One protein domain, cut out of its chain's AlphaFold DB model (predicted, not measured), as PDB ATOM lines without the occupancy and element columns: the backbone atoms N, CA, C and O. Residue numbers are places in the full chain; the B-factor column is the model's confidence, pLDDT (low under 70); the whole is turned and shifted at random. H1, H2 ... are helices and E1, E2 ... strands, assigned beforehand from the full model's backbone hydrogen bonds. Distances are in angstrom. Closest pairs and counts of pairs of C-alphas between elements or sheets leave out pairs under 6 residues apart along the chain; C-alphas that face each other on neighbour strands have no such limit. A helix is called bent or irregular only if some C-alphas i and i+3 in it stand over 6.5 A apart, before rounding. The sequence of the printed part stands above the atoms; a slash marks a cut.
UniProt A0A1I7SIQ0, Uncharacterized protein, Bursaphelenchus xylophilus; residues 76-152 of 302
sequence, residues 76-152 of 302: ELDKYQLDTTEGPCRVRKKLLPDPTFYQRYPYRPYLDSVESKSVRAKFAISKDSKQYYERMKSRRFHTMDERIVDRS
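What this domain is: This is residues 76 to 152 of the 302 residues of an uncharacterized protein of Bursaphelenchus xylophilus (UniProt A0A1I7SIQ0). A thin two-stranded hairpin, E1 and E2, with its loop of residues 83 to 94 makes an arm at one end of the model; toward the other end, the longest helix, H4, and the small corner of H2 and H3 spread apart from each other. Short H1 lies between the hairpin and H4, residues 113 to 118 stick out, and residues 140 to 152 fold back from the end of H4. The printed part has 77 residues, with E1, E2, H1, H2, H3 and H4 in that order, E1 and E2 antiparallel; the class is mostly helix, though under half of the residues are in named elements. The whole is loose and elongated, with a radius of gyration of the C-alphas of 15.6 A and spans of 50 by 32 by 21 A.

How they stand to each other: E1, residues 80 to 82, and E2, residues 95 to 97, form an antiparallel hairpin, their directions at 139 degrees. N 81 and O 96 are 2.8 A apart, and N 96 and O 81 are 2.9 A apart, both within hydrogen-bond range. H1, residues 101 to 104, is only just apart from E1, at 8.3 A. H1 is close to but not clearly touching H4, residues 129 to 139; their closest C-alphas, of Tyr 102 and Ser 129, are 6.2 A apart. H2, residues 109 to 112, and H3, residues 114 to 120, touch only at the corner, with the closest C-alphas, of Leu 111 and Arg 120, 5.6 A apart. H2 is only just apart from H4, at 8.1 A. H4 has every O i to N i+4 pair within hydrogen-bond range, H3 has 1 of 3 and 2 of 4 O i to N i+3 pairs, and H1 and H2 are too short for an i+4 pair.

Where its parts are: E1 begins at C-alpha 80, (123.846, 127.544, 107.527); E1 and E2 each measure 6.9 A. H1 measures 5.3 A, H2 5.8 A and H3 9.9 A; H3 is irregular, with C-alphas 115 and 118 7.4 A apart. H4 measures 15.4 A and ends at C-alpha 139, (124.597, 109.536, 94.895).

The domain as a whole: The two C-alphas farthest apart, of Cys 89 and Glu 115, are 50.6 A apart. The printed part has no cut, and the link from E1 to E2, 12 residues, is long. Residues 84 to 93 have pLDDT under 70; the mean of the printed part is 81.3.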
ATOM      1  N   GLU A  76     118.734 117.740 106.942       85.38
ATOM      2  CA  GLU A  76     119.570 117.832 108.152       85.38
ATOM      3  C   GLU A  76     121.037 118.107 107.805       85.38
ATOM      4  O   GLU A  76     121.803 118.617 108.624       85.38
ATOM      5  N   LEU A  77     121.427 117.775 106.573       89.44
ATOM      6  CA  LEU A  77     122.778 117.943 106.073       89.44
ATOM      7  C   LEU A  77     123.037 119.354 105.548       89.44
ATOM      8  O   LEU A  77     124.203 119.719 105.441       89.44
ATOM      9  N   ASP A  78     122.009 120.156 105.285       88.81
ATOM     10  CA  ASP A  78     122.203 121.535 104.846       88.81
ATOM     11  C   ASP A  78     122.631 122.372 106.044       88.81
ATOM     12  O   ASP A  78     121.995 122.371 107.104       88.81
ATOM     13  N   LYS A  79     123.765 123.046 105.894       90.38
ATOM     14  CA  LYS A  79     124.361 123.850 106.952       90.38
ATOM     15  C   LYS A  79     124.243 125.311 106.595       90.38
ATOM     16  O   LYS A  79     124.289 125.682 105.430       90.38
ATOM     17  N   TYR A  80     124.035 126.111 107.628       86.75
ATOM     18  CA  TYR A  80     123.846 127.544 107.527       86.75
ATOM     19  C   TYR A  80     124.804 128.201 108.502       86.75
ATOM     20  O   TYR A  80     125.009 127.709 109.616       86.75
ATOM     21  N   GLN A  81     125.370 129.319 108.085       86.19
ATOM     22  CA  GLN A  81     126.219 130.154 108.910       86.19
ATOM     23  C   GLN A  81     125.602 131.534 109.058       86.19
ATOM     24  O   GLN A  81     124.752 131.957 108.271       86.19
ATOM     25  N   LEU A  82     126.018 132.226 110.109       82.38
ATOM     26  CA  LEU A  82     125.608 133.595 110.317       82.38
ATOM     27  C   LEU A  82     126.430 134.516 109.418       82.38
ATOM     28  O   LEU A  82     127.656 134.443 109.417       82.38
ATOM     29  N   ASP A  83     125.746 135.377 108.677       78.25
ATOM     30  CA  ASP A  83     126.358 136.449 107.911       78.25
ATOM     31  C   ASP A  83     127.009 137.451 108.871       78.25
ATOM     32  O   ASP A  83     126.328 138.081 109.688       78.25
ATOM     33  N   THR A  84     128.334 137.557 108.799       68.62
ATOM     34  CA  THR A  84     129.141 138.493 109.588       68.62
ATOM     35  C   THR A  84     129.328 139.837 108.888       68.62
ATOM     36  O   THR A  84     129.988 140.710 109.449       68.62
ATOM     37  N   THR A  85     128.759 140.041 107.689       66.62
ATOM     38  CA  THR A  85     128.807 141.334 106.993       66.62
ATOM     39  C   THR A  85     127.881 142.341 107.683       66.62
ATOM     40  O   THR A  85     126.705 142.534 107.367       66.62
ATOM     41  N   GLU A  86     128.425 142.961 108.724       55.75
ATOM     42  CA  GLU A  86     127.758 143.953 109.549       55.75
ATOM     43  C   GLU A  86     127.835 145.325 108.864       55.75
ATOM     44  O   GLU A  86     128.903 145.909 108.690       55.75
ATOM     45  N   GLY A  87     126.688 145.858 108.440       58.59
ATOM     46  CA  GLY A  87     126.592 147.280 108.115       58.59
ATOM     47  C   GLY A  87     126.639 148.108 109.407       58.59
ATOM     48  O   GLY A  87     126.107 147.645 110.420       58.59
ATOM     49  N   PRO A  88     127.162 149.349 109.388       58.91
ATOM     50  CA  PRO A  88     127.488 150.135 110.587       58.91
ATOM     51  C   PRO A  88     126.328 150.391 111.569       58.91
ATOM     52  O   PRO A  88     126.567 150.861 112.674       58.91
ATOM     53  N   CYS A  89     125.076 150.087 111.205       52.97
ATOM     54  CA  CYS A  89     123.893 150.231 112.066       52.97
ATOM     55  C   CYS A  89     122.817 149.138 111.855       52.97
ATOM     56  O   CYS A  89     121.634 149.367 112.111       52.97
ATOM     57  N   ARG A  90     123.162 147.932 111.376       57.06
ATOM     58  CA  ARG A  90     122.191 146.821 111.285       57.06
ATOM     59  C   ARG A  90     122.841 145.492 111.656       57.06
ATOM     60  O   ARG A  90     123.254 144.732 110.786       57.06
ATOM     61  N   VAL A  91     122.759 145.154 112.942       53.91
ATOM     62  CA  VAL A  91     123.035 143.809 113.478       53.91
ATOM     63  C   VAL A  91     121.890 142.850 113.121       53.91
ATOM     64  O   VAL A  91     121.244 142.237 113.969       53.91
ATOM     65  N   ARG A  92     121.548 142.756 111.836       61.03
ATOM     66  CA  ARG A  92     120.628 141.723 111.362       61.03
ATOM     67  C   ARG A  92     121.466 140.504 111.085       61.03
ATOM     68  O   ARG A  92     122.001 140.351 109.997       61.03
ATOM     69  N   LYS A  93     121.553 139.662 112.107       64.94
ATOM     70  CA  LYS A  93     122.104 138.317 112.044       64.94
ATOM     71  C   LYS A  93     121.290 137.515 111.022       64.94
ATOM     72  O   LYS A  93     120.234 136.980 111.350       64.94
ATOM     73  N   LYS A  94     121.728 137.505 109.761       74.38
ATOM     74  CA  LYS A  94     121.109 136.722 108.683       74.38
ATOM     75  C   LYS A  94     121.740 135.336 108.662       74.38
ATOM     76  O   LYS A  94     122.948 135.218 108.809       74.38
ATOM     77  N   LEU A  95     120.933 134.297 108.473       78.50
ATOM     78  CA  LEU A  95     121.435 132.954 108.190       78.50
ATOM     79  C   LEU A  95     121.597 132.802 106.677       78.50
ATOM     80  O   LEU A  95     120.650 133.063 105.935       78.50
ATOM     81  N   LEU A  96     122.781 132.388 106.242       83.56
ATOM     82  CA  LEU A  96     123.102 132.080 104.852       83.56
ATOM     83  C   LEU A  96     123.519 130.611 104.740       83.56
ATOM     84  O   LEU A  96     124.164 130.110 105.666       83.56
ATOM     85  N   PRO A  97     123.170 129.914 103.647       87.50
ATOM     86  CA  PRO A  97     123.696 128.583 103.379       87.50
ATOM     87  C   PRO A  97     125.227 128.566 103.422       87.50
ATOM     88  O   PRO A  97     125.897 129.495 102.974       87.50
ATOM     89  N   ASP A  98     125.780 127.496 103.978       89.12
ATOM     90  CA  ASP A  98     127.211 127.244 104.072       89.12
ATOM     91  C   ASP A  98     127.573 125.986 103.268       89.12
ATOM     92  O   ASP A  98     127.645 124.883 103.826       89.12
ATOM     93  N   PRO A  99     127.812 126.123 101.950       88.81
ATOM     94  CA  PRO A  99     128.183 124.990 101.105       88.81
ATOM     95  C   PRO A  99     129.574 124.437 101.452       88.81
ATOM     96  O   PRO A  99     129.864 123.271 101.195       88.81
ATOM     97  N   THR A 100     130.428 125.252 102.080       89.88
ATOM     98  CA  THR A 100     131.816 124.902 102.422       89.88
ATOM     99  C   THR A 100     131.957 124.221 103.782       89.88
ATOM    100  O   THR A 100     133.058 123.818 104.165       89.88
ATOM    101  N   PHE A 101     130.861 124.055 104.532       92.19
ATOM    102  CA  PHE A 101     130.879 123.510 105.889       92.19
ATOM    103  C   PHE A 101     131.654 122.188 105.989       92.19
ATOM    104  O   PHE A 101     132.518 122.019 106.849       92.19
ATOM    105  N   TYR A 102     131.367 121.247 105.087       92.31
ATOM    106  CA  TYR A 102     131.978 119.916 105.099       92.31
ATOM    107  C   TYR A 102     133.396 119.885 104.524       92.31
ATOM    108  O   TYR A 102     134.102 118.914 104.757       92.31
ATOM    109  N   GLN A 103     133.829 120.937 103.826       90.81
ATOM    110  CA  GLN A 103     135.234 121.115 103.446       90.81
ATOM    111  C   GLN A 103     136.056 121.583 104.654       90.81
ATOM    112  O   GLN A 103     137.185 121.142 104.844       90.81
ATOM    113  N   ARG A 104     135.478 122.450 105.501       90.00
ATOM    114  CA  ARG A 104     136.105 122.911 106.754       90.00
ATOM    115  C   ARG A 104     136.128 121.831 107.833       90.00
ATOM    116  O   ARG A 104     137.081 121.755 108.602       90.00
ATOM    117  N   TYR A 105     135.102 120.983 107.870       90.94
ATOM    118  CA  TYR A 105     134.974 119.883 108.830       90.94
ATOM    119  C   TYR A 105     134.814 118.529 108.120       90.94
ATOM    120  O   TYR A 105     133.737 117.918 108.193       90.94
ATOM    121  N   PRO A 106     135.869 118.046 107.437       90.62
ATOM    122  CA  PRO A 106     135.800 116.846 106.615       90.62
ATOM    123  C   PRO A 106     135.610 115.573 107.438       90.62
ATOM    124  O   PRO A 106     135.944 115.489 108.626       90.62
ATOM    125  N   TYR A 107     135.078 114.541 106.788       91.06
ATOM    126  CA  TYR A 107     135.010 113.208 107.370       91.06
ATOM    127  C   TYR A 107     136.400 112.566 107.383       91.06
ATOM    128  O   TYR A 107     137.082 112.510 106.363       91.06
ATOM    129  N   ARG A 108     136.807 112.045 108.543       89.44
ATOM    130  CA  ARG A 108     138.098 111.381 108.769       89.44
ATOM    131  C   ARG A 108     137.853 109.906 109.109       89.44
ATOM    132  O   ARG A 108     137.612 109.597 110.277       89.44
ATOM    133  N   PRO A 109     137.907 108.982 108.128       86.44
ATOM    134  CA  PRO A 109     137.538 107.577 108.337       86.44
ATOM    135  C   PRO A 109     138.378 106.861 109.402       86.44
ATOM    136  O   PRO A 109     137.902 105.948 110.067       86.44
ATOM    137  N   TYR A 110     139.631 107.279 109.580       81.88
ATOM    138  CA  TYR A 110     140.561 106.663 110.525       81.88
ATOM    139  C   TYR A 110     140.227 106.959 111.999       81.88
ATOM    140  O   TYR A 110     140.724 106.265 112.882       81.88
ATOM    141  N   LEU A 111     139.362 107.945 112.273       81.50
ATOM    142  CA  LEU A 111     138.943 108.344 113.626       81.50
ATOM    143  C   LEU A 111     137.663 107.650 114.111       81.50
ATOM    144  O   LEU A 111     137.117 108.007 115.160       81.50
ATOM    145  N   ASP A 112     137.146 106.698 113.338       78.81
ATOM    146  CA  ASP A 112     135.967 105.912 113.706       78.81
ATOM    147  C   ASP A 112     136.324 104.675 114.550       78.81
ATOM    148  O   ASP A 112     135.435 104.050 115.131       78.81
ATOM    149  N   SER A 113     137.616 104.340 114.679       80.62
ATOM    150  CA  SER A 113     138.074 103.258 115.557       80.62
ATOM    151  C   SER A 113     137.891 103.622 117.035       80.62
ATOM    152  O   SER A 113     138.176 104.745 117.459       80.62
ATOM    153  N   VAL A 114     137.466 102.657 117.855       74.12
ATOM    154  CA  VAL A 114     137.220 102.847 119.298       74.12
ATOM    155  C   VAL A 114     138.481 103.301 120.046       74.12
ATOM    156  O   VAL A 114     138.379 104.075 120.997       74.12
ATOM    157  N   GLU A 115     139.658 102.889 119.580       73.12
ATOM    158  CA  GLU A 115     140.971 103.246 120.143       73.12
ATOM    159  C   GLU A 115     141.379 104.690 119.815       73.12
ATOM    160  O   GLU A 115     142.129 105.326 120.551       73.12
ATOM    161  N   SER A 116     140.826 105.251 118.738       74.94
ATOM    162  CA  SER A 116     141.168 106.582 118.229       74.94
ATOM    163  C   SER A 116     140.346 107.719 118.849       74.94
ATOM    164  O   SER A 116     140.508 108.876 118.469       74.94
ATOM    165  N   LYS A 117     139.491 107.435 119.845       73.69
ATOM    166  CA  LYS A 117     138.641 108.443 120.513       73.69
ATOM    167  C   LYS A 117     139.438 109.602 121.121       73.69
ATOM    168  O   LYS A 117     139.004 110.747 121.029       73.69
ATOM    169  N   SER A 118     140.598 109.316 121.714       73.25
ATOM    170  CA  SER A 118     141.490 110.335 122.289       73.25
ATOM    171  C   SER A 118     142.117 111.229 121.216       73.25
ATOM    172  O   SER A 118     142.310 112.422 121.427       73.25
ATOM    173  N   VAL A 119     142.399 110.660 120.044       76.31
ATOM    174  CA  VAL A 119     142.936 111.374 118.883       76.31
ATOM    175  C   VAL A 119     141.835 112.187 118.202       76.31
ATOM    176  O   VAL A 119     142.082 113.310 117.785       76.31
ATOM    177  N   ARG A 120     140.600 111.676 118.161       77.50
ATOM    178  CA  ARG A 120     139.440 112.356 117.569       77.50
ATOM    179  C   ARG A 120     139.142 113.704 118.221       77.50
ATOM    180  O   ARG A 120     138.794 114.641 117.517       77.50
ATOM    181  N   ALA A 121     139.316 113.815 119.537       78.06
ATOM    182  CA  ALA A 121     139.119 115.069 120.267       78.06
ATOM    183  C   ALA A 121     140.119 116.179 119.879       78.06
ATOM    184  O   ALA A 121     139.878 117.348 120.171       78.06
ATOM    185  N   LYS A 122     141.226 115.825 119.210       78.62
ATOM    186  CA  LYS A 122     142.253 116.766 118.738       78.62
ATOM    187  C   LYS A 122     141.940 117.379 117.371       78.62
ATOM    188  O   LYS A 122     142.715 118.192 116.889       78.62
ATOM    189  N   PHE A 123     140.860 116.950 116.719       80.56
ATOM    190  CA  PHE A 123     140.492 117.414 115.386       80.56
ATOM    191  C   PHE A 123     139.102 118.029 115.403       80.56
ATOM    192  O   PHE A 123     138.165 117.443 115.952       80.56
ATOM    193  N   ALA A 124     138.953 119.160 114.714       83.69
ATOM    194  CA  ALA A 124     137.647 119.748 114.485       83.69
ATOM    195  C   ALA A 124     136.831 118.908 113.494       83.69
ATOM    196  O   ALA A 124     137.142 118.849 112.303       83.69
ATOM    197  N   ILE A 125     135.794 118.220 113.983       84.75
ATOM    198  CA  ILE A 125     134.961 117.324 113.164       84.75
ATOM    199  C   ILE A 125     133.488 117.519 113.506       84.75
ATOM    200  O   ILE A 125     133.087 117.485 114.674       84.75
ATOM    201  N   SER A 126     132.664 117.678 112.471       90.06
ATOM    202  CA  SER A 126     131.209 117.707 112.614       90.06
ATOM    203  C   SER A 126     130.640 116.311 112.863       90.06
ATOM    204  O   SER A 126     131.074 115.331 112.258       90.06
ATOM    205  N   LYS A 127     129.599 116.217 113.696       86.94
ATOM    206  CA  LYS A 127     128.822 114.977 113.870       86.94
ATOM    207  C   LYS A 127     128.253 114.450 112.541       86.94
ATOM    208  O   LYS A 127     128.159 113.237 112.356       86.94
ATOM    209  N   ASP A 128     127.916 115.353 111.624       91.62
ATOM    210  CA  ASP A 128     127.171 115.031 110.404       91.62
ATOM    211  C   ASP A 128     128.087 114.760 109.197       91.62
ATOM    212  O   ASP A 128     127.608 114.330 108.149       91.62
ATOM    213  N   SER A 129     129.405 114.977 109.321       91.06
ATOM    214  CA  SER A 129     130.352 114.846 108.199       91.06
ATOM    215  C   SER A 129     130.392 113.430 107.625       91.06
ATOM    216  O   SER A 129     130.415 113.256 106.408       91.06
ATOM    217  N   LYS A 130     130.308 112.411 108.490       91.25
ATOM    218  CA  LYS A 130     130.216 111.005 108.074       91.25
ATOM    219  C   LYS A 130     128.973 110.738 107.226       91.25
ATOM    220  O   LYS A 130     129.079 110.167 106.145       91.25
ATOM    221  N   GLN A 131     127.807 111.175 107.702       91.56
ATOM    222  CA  GLN A 131     126.538 110.971 107.000       91.56
ATOM    223  C   GLN A 131     126.525 111.705 105.658       91.56
ATOM    224  O   GLN A 131     126.068 111.157 104.657       91.56
ATOM    225  N   TYR A 132     127.069 112.924 105.620       91.31
ATOM    226  CA  TYR A 132     127.217 113.690 104.389       91.31
ATOM    227  C   TYR A 132     128.102 112.973 103.365       91.31
ATOM    228  O   TYR A 132     127.699 112.804 102.212       91.31
ATOM    229  N   TYR A 133     129.261 112.472 103.799       90.75
ATOM    230  CA  TYR A 133     130.148 111.684 102.952       90.75
ATOM    231  C   TYR A 133     129.467 110.421 102.410       90.75
ATOM    232  O   TYR A 133     129.503 110.172 101.209       90.75
ATOM    233  N   GLU A 134     128.799 109.631 103.256       91.44
ATOM    234  CA  GLU A 134     128.100 108.411 102.825       91.44
ATOM    235  C   GLU A 134     126.988 108.718 101.808       91.44
ATOM    236  O   GLU A 134     126.834 108.016 100.799       91.44
ATOM    237  N   ARG A 135     126.251 109.815 102.028       90.12
ATOM    238  CA  ARG A 135     125.203 110.307 101.128       90.12
ATOM    239  C   ARG A 135     125.768 110.686  99.760       90.12
ATOM    240  O   ARG A 135     125.202 110.281  98.742       90.12
ATOM    241  N   MET A 136     126.865 111.443  99.738       86.56
ATOM    242  CA  MET A 136     127.536 111.855  98.504       86.56
ATOM    243  C   MET A 136     128.170 110.677  97.780       86.56
ATOM    244  O   MET A 136     127.941 110.513  96.586       86.56
ATOM    245  N   LYS A 137     128.859 109.797  98.505       86.62
ATOM    246  CA  LYS A 137     129.431 108.564  97.961       86.62
ATOM    247  C   LYS A 137     128.370 107.703  97.270       86.62
ATOM    248  O   LYS A 137     128.642 107.131  96.225       86.62
ATOM    249  N   SER A 138     127.158 107.641  97.823       87.25
ATOM    250  CA  SER A 138     126.060 106.845  97.254       87.25
ATOM    251  C   SER A 138     125.410 107.483  96.022       87.25
ATOM    252  O   SER A 138     124.927 106.769  95.151       87.25
ATOM    253  N   ARG A 139     125.341 108.820  95.951       83.62
ATOM    254  CA  ARG A 139     124.597 109.536  94.895       83.62
ATOM    255  C   ARG A 139     125.461 110.114  93.784       83.62
ATOM    256  O   ARG A 139     124.986 110.263  92.666       83.62
ATOM    257  N   ARG A 140     126.682 110.525  94.110       81.69
ATOM    258  CA  ARG A 140     127.555 111.352  93.270       81.69
ATOM    259  C   ARG A 140     129.024 111.000  93.508       81.69
ATOM    260  O   ARG A 140     129.847 111.877  93.721       81.69
ATOM    261  N   PHE A 141     129.361 109.708  93.473       77.50
ATOM    262  CA  PHE A 141     130.722 109.246  93.770       77.50
ATOM    263  C   PHE A 141     131.799 109.930  92.907       77.50
ATOM    264  O   PHE A 141     132.854 110.273  93.420       77.50
ATOM    265  N   HIS A 142     131.532 110.142  91.613       75.88
ATOM    266  CA  HIS A 142     132.515 110.687  90.664       75.88
ATOM    267  C   HIS A 142     132.644 112.213  90.685       75.88
ATOM    268  O   HIS A 142     133.641 112.735  90.203       75.88
ATOM    269  N   THR A 143     131.649 112.924  91.215       79.19
ATOM    270  CA  THR A 143     131.630 114.396  91.289       79.19
ATOM    271  C   THR A 143     131.729 114.899  92.726       79.19
ATOM    272  O   THR A 143     131.469 116.066  93.006       79.19
ATOM    273  N   MET A 144     132.065 114.006  93.658       80.44
ATOM    274  CA  MET A 144     132.266 114.355  95.053       80.44
ATOM    275  C   MET A 144     133.591 115.102  95.202       80.44
ATOM    276  O   MET A 144     134.630 114.610  94.767       80.44
ATOM    277  N   ASP A 145     133.547 116.260  95.855       82.06
ATOM    278  CA  ASP A 145     134.742 117.027  96.203       82.06
ATOM    279  C   ASP A 145     135.639 116.202  97.141       82.06
ATOM    280  O   ASP A 145     135.201 115.721  98.192       82.06
ATOM    281  N   GLU A 146     136.904 116.030  96.757       84.12
ATOM    282  CA  GLU A 146     137.881 115.254  97.523       84.12
ATOM    283  C   GLU A 146     138.113 115.841  98.921       84.12
ATOM    284  O   GLU A 146     138.340 115.089  99.869       84.12
ATOM    285  N   ARG A 147     137.949 117.162  99.089       85.88
ATOM    286  CA  ARG A 147     138.130 117.863 100.371       85.88
ATOM    287  C   ARG A 147     137.096 117.489 101.427       85.88
ATOM    288  O   ARG A 147     137.278 117.832 102.586       85.88
ATOM    289  N   ILE A 148     136.020 116.793 101.059       86.75
ATOM    290  CA  ILE A 148     134.995 116.318 102.001       86.75
ATOM    291  C   ILE A 148     135.525 115.159 102.860       86.75
ATOM    292  O   ILE A 148     134.988 114.885 103.938       86.75
ATOM    293  N   VAL A 149     136.585 114.477 102.412       87.31
ATOM    294  CA  VAL A 149     137.208 113.371 103.143       87.31
ATOM    295  C   VAL A 149     138.681 113.645 103.355       87.31
ATOM    296  O   VAL A 149     139.453 113.712 102.406       87.31
ATOM    297  N   ASP A 150     139.097 113.670 104.613       84.94
ATOM    298  CA  ASP A 150     140.511 113.711 104.945       84.94
ATOM    299  C   ASP A 150     141.018 112.292 105.242       84.94
ATOM    300  O   ASP A 150     140.602 111.627 106.199       84.94
ATOM    301  N   ARG A 151     141.904 111.812 104.364       82.38
ATOM    302  CA  ARG A 151     142.581 110.512 104.469       82.38
ATOM    303  C   ARG A 151     144.002 110.631 105.017       82.38
ATOM    304  O   ARG A 151     144.663 109.601 105.156       82.38
ATOM    305  N   SER A 152     144.476 111.845 105.301       75.62
ATOM    306  CA  SER A 152     145.795 112.050 105.882       75.62
ATOM    307  C   SER A 152     145.842 111.395 107.263       75.62
ATOM    308  O   SER A 152     145.019 111.652 108.143       75.62
TER     309      SER A 152